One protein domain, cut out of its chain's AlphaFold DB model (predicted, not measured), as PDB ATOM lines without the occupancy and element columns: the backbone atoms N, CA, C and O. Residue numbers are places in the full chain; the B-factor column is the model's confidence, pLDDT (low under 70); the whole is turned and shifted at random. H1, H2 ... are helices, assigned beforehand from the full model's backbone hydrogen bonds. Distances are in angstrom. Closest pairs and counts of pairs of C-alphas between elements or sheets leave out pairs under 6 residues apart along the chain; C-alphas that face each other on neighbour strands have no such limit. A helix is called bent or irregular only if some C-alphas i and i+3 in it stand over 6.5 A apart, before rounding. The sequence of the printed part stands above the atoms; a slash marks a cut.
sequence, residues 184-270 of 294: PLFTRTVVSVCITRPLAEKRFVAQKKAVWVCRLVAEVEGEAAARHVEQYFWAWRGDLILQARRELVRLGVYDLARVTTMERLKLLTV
ATOM      1  N   PRO A 184     -63.663  -0.896   5.875       97.00
ATOM      2  CA  PRO A 184     -62.909  -2.106   6.226       97.00
ATOM      3  C   PRO A 184     -63.053  -3.283   5.241       97.00
ATOM      4  O   PRO A 184     -62.152  -4.106   5.094       97.00
ATOM      5  N   LEU A 185     -64.175  -3.383   4.518       96.94
ATOM      6  CA  LEU A 185     -64.350  -4.418   3.491       96.94
ATOM      7  C   LEU A 185     -63.285  -4.316   2.383       96.94
ATOM      8  O   LEU A 185     -62.765  -5.334   1.916       96.94
ATOM      9  N   PHE A 186     -62.923  -3.097   1.978       97.75
ATOM     10  CA  PHE A 186     -61.940  -2.872   0.922       97.75
ATOM     11  C   PHE A 186     -60.520  -3.156   1.400       97.75
ATOM     12  O   PHE A 186     -59.760  -3.818   0.699       97.75
ATOM     13  N   THR A 187     -60.154  -2.723   2.605       97.56
ATOM     14  CA  THR A 187     -58.825  -2.990   3.171       97.56
ATOM     15  C   THR A 187     -58.592  -4.481   3.383       97.56
ATOM     16  O   THR A 187     -57.558  -4.997   2.956       97.56
ATOM     17  N   ARG A 188     -59.582  -5.224   3.893       97.25
ATOM     18  CA  ARG A 188     -59.529  -6.696   3.988       97.25
ATOM     19  C   ARG A 188     -59.365  -7.365   2.627       97.25
ATOM     20  O   ARG A 188     -58.566  -8.289   2.474       97.25
ATOM     21  N   THR A 189     -60.074  -6.866   1.618       97.06
ATOM     22  CA  THR A 189     -59.943  -7.321   0.228       97.06
ATOM     23  C   THR A 189     -58.525  -7.088  -0.303       97.06
ATOM     24  O   THR A 189     -57.913  -7.986  -0.889       97.06
ATOM     25  N   VAL A 190     -57.969  -5.899  -0.066       97.00
ATOM     26  CA  VAL A 190     -56.603  -5.542  -0.459       97.00
ATOM     27  C   VAL A 190     -55.581  -6.446   0.231       97.00
ATOM     28  O   VAL A 190     -54.696  -6.967  -0.451       97.00
ATOM     29  N   VAL A 191     -55.713  -6.684   1.541       97.06
ATOM     30  CA  VAL A 191     -54.861  -7.617   2.299       97.06
ATOM     31  C   VAL A 191     -54.944  -9.019   1.697       97.06
ATOM     32  O   VAL A 191     -53.907  -9.618   1.407       97.06
ATOM     33  N   SER A 192     -56.155  -9.505   1.415       95.56
ATOM     34  CA  SER A 192     -56.375 -10.822   0.814       95.56
ATOM     35  C   SER A 192     -55.644 -10.974  -0.525       95.56
ATOM     36  O   SER A 192     -54.871 -11.912  -0.707       95.56
ATOM     37  N   VAL A 193     -55.797 -10.025  -1.454       95.25
ATOM     38  CA  VAL A 193     -55.198 -10.123  -2.802       95.25
ATOM     39  C   VAL A 193     -53.705  -9.810  -2.823       95.25
ATOM     40  O   VAL A 193     -52.974 -10.335  -3.665       95.25
ATOM     41  N   CYS A 194     -53.226  -8.934  -1.940       95.12
ATOM     42  CA  CYS A 194     -51.839  -8.469  -1.971       95.12
ATOM     43  C   CYS A 194     -50.900  -9.261  -1.072       95.12
ATOM     44  O   CYS A 194     -49.703  -9.282  -1.360       95.12
ATOM     45  N   ILE A 195     -51.429  -9.866  -0.012       94.56
ATOM     46  CA  ILE A 195     -50.665 -10.593   0.996       94.56
ATOM     47  C   ILE A 195     -51.204 -12.020   1.052       94.56
ATOM     48  O   ILE A 195     -50.605 -12.903   0.449       94.56
ATOM     49  N   THR A 196     -52.358 -12.252   1.677       93.75
ATOM     50  CA  THR A 196     -52.810 -13.599   2.066       93.75
ATOM     51  C   THR A 196     -52.822 -14.599   0.912       93.75
ATOM     52  O   THR A 196     -52.241 -15.676   1.023       93.75
ATOM     53  N   ARG A 197     -53.436 -14.251  -0.222       91.81
ATOM     54  CA  ARG A 197     -53.549 -15.137  -1.384       91.81
ATOM     55  C   ARG A 197     -52.197 -15.382  -2.064       91.81
ATOM     56  O   ARG A 197     -51.871 -16.550  -2.251       91.81
ATOM     57  N   PRO A 198     -51.378 -14.361  -2.395       91.12
ATOM     58  CA  PRO A 198     -50.006 -14.592  -2.843       91.12
ATOM     59  C   PRO A 198     -49.200 -15.496  -1.907       91.12
ATOM     60  O   PRO A 198     -48.538 -16.409  -2.387       91.12
ATOM     61  N   LEU A 199     -49.285 -15.281  -0.590       89.88
ATOM     62  CA  LEU A 199     -48.567 -16.090   0.394       89.88
ATOM     63  C   LEU A 199     -49.054 -17.550   0.385       89.88
ATOM     64  O   LEU A 199     -48.238 -18.472   0.349       89.88
ATOM     65  N   ALA A 200     -50.371 -17.769   0.333       89.00
ATOM     66  CA  ALA A 200     -50.973 -19.100   0.229       89.00
ATOM     67  C   ALA A 200     -50.602 -19.821  -1.081       89.00
ATOM     68  O   ALA A 200     -50.367 -21.025  -1.086       89.00
ATOM     69  N   GLU A 201     -50.486 -19.083  -2.188       87.94
ATOM     70  CA  GLU A 201     -50.038 -19.596  -3.493       87.94
ATOM     71  C   GLU A 201     -48.501 -19.727  -3.593       87.94
ATOM     72  O   GLU A 201     -47.968 -19.987  -4.676       87.94
ATOM     73  N   LYS A 202     -47.773 -19.557  -2.477       86.06
ATOM     74  CA  LYS A 202     -46.303 -19.593  -2.405       86.06
ATOM     75  C   LYS A 202     -45.647 -18.608  -3.374       86.06
ATOM     76  O   LYS A 202     -44.685 -18.931  -4.061       86.06
ATOM     77  N   ARG A 203     -46.176 -17.394  -3.481       86.06
ATOM     78  CA  ARG A 203     -45.625 -16.329  -4.329       86.06
ATOM     79  C   ARG A 203     -44.908 -15.304  -3.475       86.06
ATOM     80  O   ARG A 203     -45.343 -14.960  -2.378       86.06
ATOM     81  N   PHE A 204     -43.817 -14.768  -4.009       86.62
ATOM     82  CA  PHE A 204     -43.090 -13.712  -3.327       86.62
ATOM     83  C   PHE A 204     -43.904 -12.414  -3.315       86.62
ATOM     84  O   PHE A 204     -44.374 -11.940  -4.351       86.62
ATOM     85  N   VAL A 205     -44.017 -11.805  -2.136       89.75
ATOM     86  CA  VAL A 205     -44.630 -10.489  -1.950       89.75
ATOM     87  C   VAL A 205     -43.538  -9.475  -1.631       89.75
ATOM     88  O   VAL A 205     -42.770  -9.616  -0.675       89.75
ATOM     89  N   ALA A 206     -43.463  -8.427  -2.451       89.44
ATOM     90  CA  ALA A 206     -42.511  -7.346  -2.252       89.44
ATOM     91  C   ALA A 206     -42.831  -6.568  -0.968       89.44
ATOM     92  O   ALA A 206     -43.972  -6.154  -0.756       89.44
ATOM     93  N   GLN A 207     -41.804  -6.274  -0.166       91.38
ATOM     94  CA  GLN A 207     -41.946  -5.506   1.076       91.38
ATOM     95  C   GLN A 207     -42.615  -4.146   0.840       91.38
ATOM     96  O   GLN A 207     -43.512  -3.772   1.586       91.38
ATOM     97  N   LYS A 208     -42.264  -3.439  -0.247       93.38
ATOM     98  CA  LYS A 208     -42.909  -2.166  -0.622       93.38
ATOM     99  C   LYS A 208     -44.433  -2.298  -0.743       93.38
ATOM    100  O   LYS A 208     -45.157  -1.395  -0.339       93.38
ATOM    101  N   LYS A 209     -44.915  -3.427  -1.278       92.88
ATOM    102  CA  LYS A 209     -46.348  -3.707  -1.407       92.88
ATOM    103  C   LYS A 209     -46.980  -3.944  -0.037       92.88
ATOM    104  O   LYS A 209     -48.009  -3.347   0.243       92.88
ATOM    105  N   ALA A 210     -46.349  -4.749   0.818       94.00
ATOM    106  CA  ALA A 210     -46.832  -5.004   2.176       94.00
ATOM    107  C   ALA A 210     -46.899  -3.719   3.022       94.00
ATOM    108  O   ALA A 210     -47.922  -3.460   3.643       94.00
ATOM    109  N   VAL A 211     -45.867  -2.869   2.966       96.06
ATOM    110  CA  VAL A 211     -45.844  -1.568   3.661       96.06
ATOM    111  C   VAL A 211     -46.982  -0.667   3.187       96.06
ATOM    112  O   VAL A 211     -47.663  -0.057   4.007       96.06
ATOM    113  N   TRP A 212     -47.221  -0.595   1.874       96.75
ATOM    114  CA  TRP A 212     -48.341   0.176   1.333       96.75
ATOM    115  C   TRP A 212     -49.694  -0.340   1.849       96.75
ATOM    116  O   TRP A 212     -50.520   0.460   2.277       96.75
ATOM    117  N   VAL A 213     -49.894  -1.665   1.879       97.19
ATOM    118  CA  VAL A 213     -51.115  -2.275   2.432       97.19
ATOM    119  C   VAL A 213     -51.272  -1.950   3.919       97.19
ATOM    120  O   VAL A 213     -52.354  -1.551   4.330       97.19
ATOM    121  N   CYS A 214     -50.211  -2.071   4.721       97.62
ATOM    122  CA  CYS A 214     -50.274  -1.791   6.159       97.62
ATOM    123  C   CYS A 214     -50.621  -0.326   6.440       97.62
ATOM    124  O   CYS A 214     -51.423  -0.059   7.328       97.62
ATOM    125  N   ARG A 215     -50.090   0.621   5.653       97.75
ATOM    126  CA  ARG A 215     -50.466   2.043   5.755       97.75
ATOM    127  C   ARG A 215     -51.948   2.261   5.472       97.75
ATOM    128  O   ARG A 215     -52.603   2.964   6.227       97.75
ATOM    129  N   LEU A 216     -52.471   1.621   4.426       97.50
ATOM    130  CA  LEU A 216     -53.890   1.708   4.091       97.50
ATOM    131  C   LEU A 216     -54.779   1.107   5.194       97.50
ATOM    132  O   LEU A 216     -55.809   1.676   5.535       97.50
ATOM    133  N   VAL A 217     -54.381  -0.028   5.776       98.25
ATOM    134  CA  VAL A 217     -55.097  -0.638   6.909       98.25
ATOM    135  C   VAL A 217     -55.033   0.264   8.143       98.25
ATOM    136  O   VAL A 217     -56.046   0.426   8.812       98.25
ATOM    137  N   ALA A 218     -53.885   0.883   8.429       97.88
ATOM    138  CA  ALA A 218     -53.735   1.791   9.566       97.88
ATOM    139  C   ALA A 218     -54.657   3.011   9.451       97.88
ATOM    140  O   ALA A 218     -55.255   3.414  10.442       97.88
ATOM    141  N   GLU A 219     -54.796   3.557   8.240       97.19
ATOM    142  CA  GLU A 219     -55.664   4.702   7.948       97.19
ATOM    143  C   GLU A 219     -57.155   4.390   8.171       97.19
ATOM    144  O   GLU A 219     -57.893   5.255   8.628       97.19
ATOM    145  N   VAL A 220     -57.602   3.162   7.876       97.38
ATOM    146  CA  VAL A 220     -59.033   2.795   7.877       97.38
ATOM    147  C   VAL A 220     -59.465   2.020   9.125       97.38
ATOM    148  O   VAL A 220     -60.533   2.270   9.675       97.38
ATOM    149  N   GLU A 221     -58.670   1.040   9.553       97.75
ATOM    150  CA  GLU A 221     -58.983   0.121  10.661       97.75
ATOM    151  C   GLU A 221     -58.128   0.395  11.914       97.75
ATOM    152  O   GLU A 221     -58.370  -0.192  12.968       97.75
ATOM    153  N   GLY A 222     -57.136   1.288  11.818       98.00
ATOM    154  CA  GLY A 222     -56.252   1.677  12.915       98.00
ATOM    155  C   GLY A 222     -54.930   0.900  12.981       98.00
ATOM    156  O   GLY A 222     -54.747  -0.176  12.401       98.00
ATOM    157  N   GLU A 223     -53.971   1.445  13.734       97.75
ATOM    158  CA  GLU A 223     -52.599   0.919  13.809       97.75
ATOM    159  C   GLU A 223     -52.502  -0.501  14.378       97.75
ATOM    160  O   GLU A 223     -51.581  -1.245  14.041       97.75
ATOM    161  N   ALA A 224     -53.423  -0.895  15.261       97.50
ATOM    162  CA  ALA A 224     -53.430  -2.239  15.836       97.50
ATOM    163  C   ALA A 224     -53.699  -3.308  14.763       97.50
ATOM    164  O   ALA A 224     -52.985  -4.310  14.696       97.50
ATOM    165  N   ALA A 225     -54.669  -3.060  13.876       97.31
ATOM    166  CA  ALA A 225     -54.973  -3.944  12.755       97.31
ATOM    167  C   ALA A 225     -53.797  -4.009  11.767       97.31
ATOM    168  O   ALA A 225     -53.398  -5.094  11.342       97.31
ATOM    169  N   ALA A 226     -53.181  -2.863  11.463       97.38
ATOM    170  CA  ALA A 226     -52.011  -2.804  10.591       97.38
ATOM    171  C   ALA A 226     -50.819  -3.592  11.153       97.38
ATOM    172  O   ALA A 226     -50.200  -4.363  10.420       97.38
ATOM    173  N   ARG A 227     -50.542  -3.466  12.459       97.31
ATOM    174  CA  ARG A 227     -49.500  -4.245  13.144       97.31
ATOM    175  C   ARG A 227     -49.760  -5.744  13.066       97.31
ATOM    176  O   ARG A 227     -48.820  -6.502  12.861       97.31
ATOM    177  N   HIS A 228     -51.012  -6.179  13.184       96.69
ATOM    178  CA  HIS A 228     -51.351  -7.596  13.053       96.69
ATOM    179  C   HIS A 228     -51.070  -8.129  11.638       96.69
ATOM    180  O   HIS A 228     -50.446  -9.178  11.475       96.69
ATOM    181  N   VAL A 229     -51.459  -7.372  10.605       96.12
ATOM    182  CA  VAL A 229     -51.160  -7.708   9.201       96.12
ATOM    183  C   VAL A 229     -49.650  -7.736   8.947       96.12
ATOM    184  O   VAL A 229     -49.146  -8.644   8.285       96.12
ATOM    185  N   GLU A 230     -48.921  -6.764   9.490       96.38
ATOM    186  CA  GLU A 230     -47.469  -6.682   9.378       96.38
ATOM    187  C   GLU A 230     -46.775  -7.877  10.052       96.38
ATOM    188  O   GLU A 230     -45.923  -8.518   9.434       96.38
ATOM    189  N   GLN A 231     -47.165  -8.219  11.282       95.31
ATOM    190  CA  GLN A 231     -46.641  -9.380  12.007       95.31
ATOM    191  C   GLN A 231     -46.859 -10.673  11.219       95.31
ATOM    192  O   GLN A 231     -45.923 -11.456  11.059       95.31
ATOM    193  N   TYR A 232     -48.061 -10.868  10.672       93.81
ATOM    194  CA  TYR A 232     -48.372 -12.027   9.838       93.81
ATOM    195  C   TYR A 232     -47.473 -12.100   8.593       93.81
ATOM    196  O   TYR A 232     -46.916 -13.154   8.279       93.81
ATOM    197  N   PHE A 233     -47.280 -10.972   7.903       94.56
ATOM    198  CA  PHE A 233     -46.398 -10.896   6.738       94.56
ATOM    199  C   PHE A 233     -44.940 -11.235   7.085       94.56
ATOM    200  O   PHE A 233     -44.298 -12.004   6.362       94.56
ATOM    201  N   TRP A 234     -44.409 -10.684   8.180       92.88
ATOM    202  CA  TRP A 234     -43.027 -10.926   8.594       92.88
ATOM    203  C   TRP A 234     -42.795 -12.346   9.097       92.88
ATOM    204  O   TRP A 234     -41.768 -12.926   8.746       92.88
ATOM    205  N   ALA A 235     -43.742 -12.918   9.844       93.19
ATOM    206  CA  ALA A 235     -43.677 -14.307  10.292       93.19
ATOM    207  C   ALA A 235     -43.565 -15.255   9.092       93.19
ATOM    208  O   ALA A 235     -42.586 -15.987   8.968       93.19
ATOM    209  N   TRP A 236     -44.483 -15.131   8.128       89.94
ATOM    210  CA  TRP A 236     -44.458 -15.961   6.922       89.94
ATOM    211  C   TRP A 236     -43.167 -15.789   6.114       89.94
ATOM    212  O   TRP A 236     -42.568 -16.757   5.640       89.94
ATOM    213  N   ARG A 237     -42.706 -14.542   5.946       87.56
ATOM    214  CA  ARG A 237     -41.471 -14.260   5.205       87.56
ATOM    215  C   ARG A 237     -40.255 -14.864   5.911       87.56
ATOM    216  O   ARG A 237     -39.367 -15.381   5.234       87.56
ATOM    217  N   GLY A 238     -40.220 -14.796   7.241       88.50
ATOM    218  CA  GLY A 238     -39.198 -15.414   8.079       88.50
ATOM    219  C   GLY A 238     -39.167 -16.931   7.913       88.50
ATOM    220  O   GLY A 238     -38.100 -17.481   7.637       88.50
ATOM    221  N   ASP A 239     -40.328 -17.584   7.970       88.50
ATOM    222  CA  ASP A 239     -40.459 -19.033   7.781       88.50
ATOM    223  C   ASP A 239     -39.935 -19.476   6.413       88.50
ATOM    224  O   ASP A 239     -39.179 -20.446   6.311       88.50
ATOM    225  N   LEU A 240     -40.255 -18.724   5.357       85.81
ATOM    226  CA  LEU A 240     -39.810 -19.037   4.002       85.81
ATOM    227  C   LEU A 240     -38.289 -18.868   3.833       85.81
ATOM    228  O   LEU A 240     -37.634 -19.712   3.220       85.81
ATOM    229  N   ILE A 241     -37.706 -17.811   4.411       86.00
ATOM    230  CA  ILE A 241     -36.244 -17.611   4.458       86.00
ATOM    231  C   ILE A 241     -35.571 -18.756   5.211       86.00
ATOM    232  O   ILE A 241     -34.554 -19.288   4.760       86.00
ATOM    233  N   LEU A 242     -36.135 -19.145   6.349       87.88
ATOM    234  CA  LEU A 242     -35.586 -20.178   7.208       87.88
ATOM    235  C   LEU A 242     -35.660 -21.556   6.538       87.88
ATOM    236  O   LEU A 242     -34.683 -22.304   6.578       87.88
ATOM    237  N   GLN A 243     -36.761 -21.864   5.851       86.31
ATOM    238  CA  GLN A 243     -36.893 -23.071   5.038       86.31
ATOM    239  C   GLN A 243     -35.870 -23.092   3.894       86.31
ATOM    240  O   GLN A 243     -35.161 -24.081   3.731       86.31
ATOM    241  N   ALA A 244     -35.724 -21.990   3.154       84.88
ATOM    242  CA  ALA A 244     -34.737 -21.882   2.081       84.88
ATOM    243  C   ALA A 244     -33.298 -22.052   2.588       84.88
ATOM    244  O   ALA A 244     -32.490 -22.724   1.949       84.88
ATOM    245  N   ARG A 245     -32.981 -21.493   3.762       86.06
ATOM    246  CA  ARG A 245     -31.676 -21.661   4.408       86.06
ATOM    247  C   ARG A 245     -31.429 -23.114   4.818       86.06
ATOM    248  O   ARG A 245     -30.335 -23.616   4.590       86.06
ATOM    249  N   ARG A 246     -32.427 -23.799   5.389       88.25
ATOM    250  CA  ARG A 246     -32.319 -25.226   5.749       88.25
ATOM    251  C   ARG A 246     -32.032 -26.095   4.525       88.25
ATOM    252  O   ARG A 246     -31.156 -26.949   4.593       88.25
ATOM    253  N   GLU A 247     -32.722 -25.853   3.413       86.44
ATOM    254  CA  GLU A 247     -32.483 -26.592   2.167       86.44
ATOM    255  C   GLU A 247     -31.112 -26.281   1.550       86.44
ATOM    256  O   GLU A 247     -30.435 -27.188   1.076       86.44
ATOM    257  N   LEU A 248     -30.638 -25.031   1.610       86.19
ATOM    258  CA  LEU A 248     -29.275 -24.697   1.177       86.19
ATOM    259  C   LEU A 248     -28.202 -25.433   1.990       86.19
ATOM    260  O   LEU A 248     -27.287 -26.006   1.404       86.19
ATOM    261  N   VAL A 249     -28.346 -25.462   3.318       88.38
ATOM    262  CA  VAL A 249     -27.419 -26.176   4.207       88.38
ATOM    263  C   VAL A 249     -27.435 -27.680   3.919       88.38
ATOM    264  O   VAL A 249     -26.375 -28.296   3.881       88.38
ATOM    265  N   ARG A 250     -28.608 -28.272   3.632       86.75
ATOM    266  CA  ARG A 250     -28.717 -29.679   3.192       86.75
ATOM    267  C   ARG A 250     -27.963 -29.957   1.891       86.75
ATOM    268  O   ARG A 250     -27.432 -31.047   1.727       86.75
ATOM    269  N   LEU A 251     -27.895 -28.976   0.994       87.38
ATOM    270  CA  LEU A 251     -27.134 -29.048  -0.256       87.38
ATOM    271  C   LEU A 251     -25.646 -28.681  -0.083       87.38
ATOM    272  O   LEU A 251     -24.929 -28.587  -1.076       87.38
ATOM    273  N   GLY A 252     -25.175 -28.453   1.150       87.12
ATOM    274  CA  GLY A 252     -23.782 -28.102   1.454       87.12
ATOM    275  C   GLY A 252     -23.399 -26.652   1.135       87.12
ATOM    276  O   GLY A 252     -22.217 -26.318   1.139       87.12
ATOM    277  N   VAL A 253     -24.376 -25.782   0.860       85.38
ATOM    278  CA  VAL A 253     -24.154 -24.372   0.506       85.38
ATOM    279  C   VAL A 253     -24.461 -23.478   1.710       85.38
ATOM    280  O   VAL A 253     -25.574 -23.486   2.231       85.38
ATOM    281  N   TYR A 254     -23.495 -22.656   2.123       79.94
ATOM    282  CA  TYR A 254     -23.587 -21.794   3.314       79.94
ATOM    283  C   TYR A 254     -23.890 -20.318   2.996       79.94
ATOM    284  O   TYR A 254     -23.445 -19.418   3.703       79.94
ATOM    285  N   ASP A 255     -24.661 -20.060   1.939       78.38
ATOM    286  CA  ASP A 255     -25.021 -18.702   1.513       78.38
ATOM    287  C   ASP A 255     -26.311 -18.167   2.159       78.38
ATOM    288  O   ASP A 255     -27.157 -18.903   2.678       78.38
ATOM    289  N   LEU A 256     -26.497 -16.846   2.072       80.81
ATOM    290  CA  LEU A 256     -27.758 -16.185   2.416       80.81
ATOM    291  C   LEU A 256     -28.876 -16.602   1.446       80.81
ATOM    292  O   LEU A 256     -28.713 -16.560   0.225       80.81
ATOM    293  N   ALA A 257     -30.055 -16.932   1.983       79.81
ATOM    294  CA  ALA A 257     -31.226 -17.262   1.175       79.81
ATOM    295  C   ALA A 257     -31.758 -16.015   0.442       79.81
ATOM    296  O   ALA A 257     -32.409 -15.152   1.035       79.81
ATOM    297  N   ARG A 258     -31.484 -15.921  -0.864       84.62
ATOM    298  CA  ARG A 258     -32.032 -14.886  -1.755       84.62
ATOM    299  C   ARG A 258     -33.363 -15.349  -2.354       84.62
ATOM    300  O   ARG A 258     -33.674 -16.537  -2.363       84.62
ATOM    301  N   VAL A 259     -34.136 -14.419  -2.920       78.12
ATOM    302  CA  VAL A 259     -35.397 -14.748  -3.621       78.12
ATOM    303  C   VAL A 259     -35.155 -15.735  -4.767       78.12
ATOM    304  O   VAL A 259     -35.876 -16.718  -4.893       78.12
ATOM    305  N   THR A 260     -34.073 -15.546  -5.528       79.62
ATOM    306  CA  THR A 260     -33.654 -16.468  -6.597       79.62
ATOM    307  C   THR A 260     -33.353 -17.873  -6.074       79.62
ATOM    308  O   THR A 260     -33.641 -18.865  -6.740       79.62
ATOM    309  N   THR A 261     -32.819 -17.986  -4.856       79.06
ATOM    310  CA  THR A 261     -32.616 -19.270  -4.182       79.06
ATOM    311  C   THR A 261     -33.950 -19.958  -3.897       79.06
ATOM    312  O   THR A 261     -34.093 -21.150  -4.147       79.06
ATOM    313  N   MET A 262     -34.936 -19.213  -3.398       81.31
ATOM    314  CA  MET A 262     -36.264 -19.740  -3.069       81.31
ATOM    315  C   MET A 262     -37.023 -20.201  -4.321       81.31
ATOM    316  O   MET A 262     -37.685 -21.238  -4.290       81.31
ATOM    317  N   GLU A 263     -36.886 -19.467  -5.427       80.88
ATOM    318  CA  GLU A 263     -37.399 -19.861  -6.746       80.88
ATOM    319  C   GLU A 263     -36.731 -21.154  -7.234       80.88
ATOM    320  O   GLU A 263     -37.422 -22.105  -7.599       80.88
ATOM    321  N   ARG A 264     -35.392 -21.239  -7.156       79.25
ATOM    322  CA  ARG A 264     -34.627 -22.437  -7.546       79.25
ATOM    323  C   ARG A 264     -35.017 -23.674  -6.733       79.25
ATOM    324  O   ARG A 264     -35.084 -24.769  -7.278       79.25
ATOM    325  N   LEU A 265     -35.291 -23.497  -5.442       79.88
ATOM    326  CA  LEU A 265     -35.701 -24.567  -4.530       79.88
ATOM    327  C   LEU A 265     -37.193 -24.934  -4.645       79.88
ATOM    328  O   LEU A 265     -37.674 -25.744  -3.858       79.88
ATOM    329  N   LYS A 266     -37.945 -24.342  -5.591       82.56
ATOM    330  CA  LYS A 266     -39.402 -24.533  -5.759       82.56
ATOM    331  C   LYS A 266     -40.214 -24.232  -4.488       82.56
ATOM    332  O   LYS A 266     -41.346 -24.689  -4.338       82.56
ATOM    333  N   LEU A 267     -39.646 -23.435  -3.580       79.25
ATOM    334  CA  LEU A 267     -40.351 -22.895  -2.415       79.25
ATOM    335  C   LEU A 267     -41.298 -21.773  -2.829       79.25
ATOM    336  O   LEU A 267     -42.265 -21.494  -2.125       79.25
ATOM    337  N   LEU A 268     -41.022 -21.164  -3.985       82.81
ATOM    338  CA  LEU A 268     -41.896 -20.218  -4.648       82.81
ATOM    339  C   LEU A 268     -42.424 -20.790  -5.963       82.81
ATOM    340  O   LEU A 268     -41.694 -21.450  -6.706       82.81
ATOM    341  N   THR A 269     -43.681 -20.491  -6.283       76.19
ATOM    342  CA  THR A 269     -44.220 -20.725  -7.623       76.19
ATOM    343  C   THR A 269     -43.650 -19.672  -8.573       76.19
ATOM    344  O   THR A 269     -43.966 -18.481  -8.491       76.19
ATOM    345  N   VAL A 270     -42.773 -20.108  -9.481       68.12
ATOM    346  CA  VAL A 270     -42.266 -19.258 -10.561       68.12
ATOM    347  C   VAL A 270     -43.421 -19.019 -11.517       68.12
ATOM    348  O   VAL A 270     -43.856 -19.921 -12.228       68.12
TER     349      VAL A 270
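This is residues 184 to 270 of the 294 residues of an uncharacterized protein of Bimuria novae-zelandiae CBS 107.79 (UniProt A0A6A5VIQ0). One long helix, H3, runs the length of a rod; H1 and H2 are side by side with its first part in an up-and-down bundle of three helices, in which H1 only just meets H3. H3 runs on beyond the bundle, and after it the backbone folds back to place the short H4 on residues 240 to 244 of H3. The printed part has 87 residues with four named helices, H1, H2, H3 and H4 in that order, and no named strand; the class is all helix. The whole is only just loose, close to compact, with a radius of gyration of the C-alphas of 14.7 A, and the C-alphas span 47 by 22 by 16 A.

Start at H1, residues 184 to 200, and go on to H2, residues 207 to 221: they touch as a helical hairpin at a shallow tilt of 27 degrees, opposite ways, and their closest C-alphas, those of Thr 187 and Val 217, are 5.8 A apart. Next comes H3, residues 223 to 250, which makes a second helical hairpin with H2 at a shallow tilt of 24 degrees, opposite ways. H3 touches H2 with residues 223 to 233 alone; the closest C-alphas, those of Cys 214 and Ala 226, are 4.9 A apart. H1 and H3 only just touch, with 3 pairs of C-alphas within 8 A, and run the same way at a shallow tilt of 4 degrees; H3 does so with residues 229 to 236 alone, and the closest C-alphas, those of Ile 195 and Phe 233, are 7.2 A apart. H3 is the hub, touching three helices. The third is H4, residues 259 to 264, at a steep tilt of 47 degrees, the same way, with the C-alphas of Ala 244 and Met 262 closest at 5.8 A. H4 is apart from H1 and from H2. In H2, H3 and H4 every O i to N i+4 pair is within hydrogen-bond range; in H1 11 of 13 are.

Find C-alpha 184 at (-62.909, -2.106, 6.226), where H1 begins its 21.6 A. H1 has a kink of 34 degrees near residue 192 and is only just irregular, with C-alphas 194 and 197 6.9 A apart. H2 measures 20.3 A. From C-alpha 223 at (-52.599, 0.919, 13.809), H3 runs 40.2 A to C-alpha 250. H4, 8.7 A long, ends at C-alpha 264 at (-34.627, -22.437, -7.546).

Look to Val 220 and Gly 252 for the two C-alphas farthest apart, 47.3 A. The printed part has no cut and no long link; the link from H2 to H3 is tight. The mean pLDDT of the printed part is 90.2, and residue 270 is under 70.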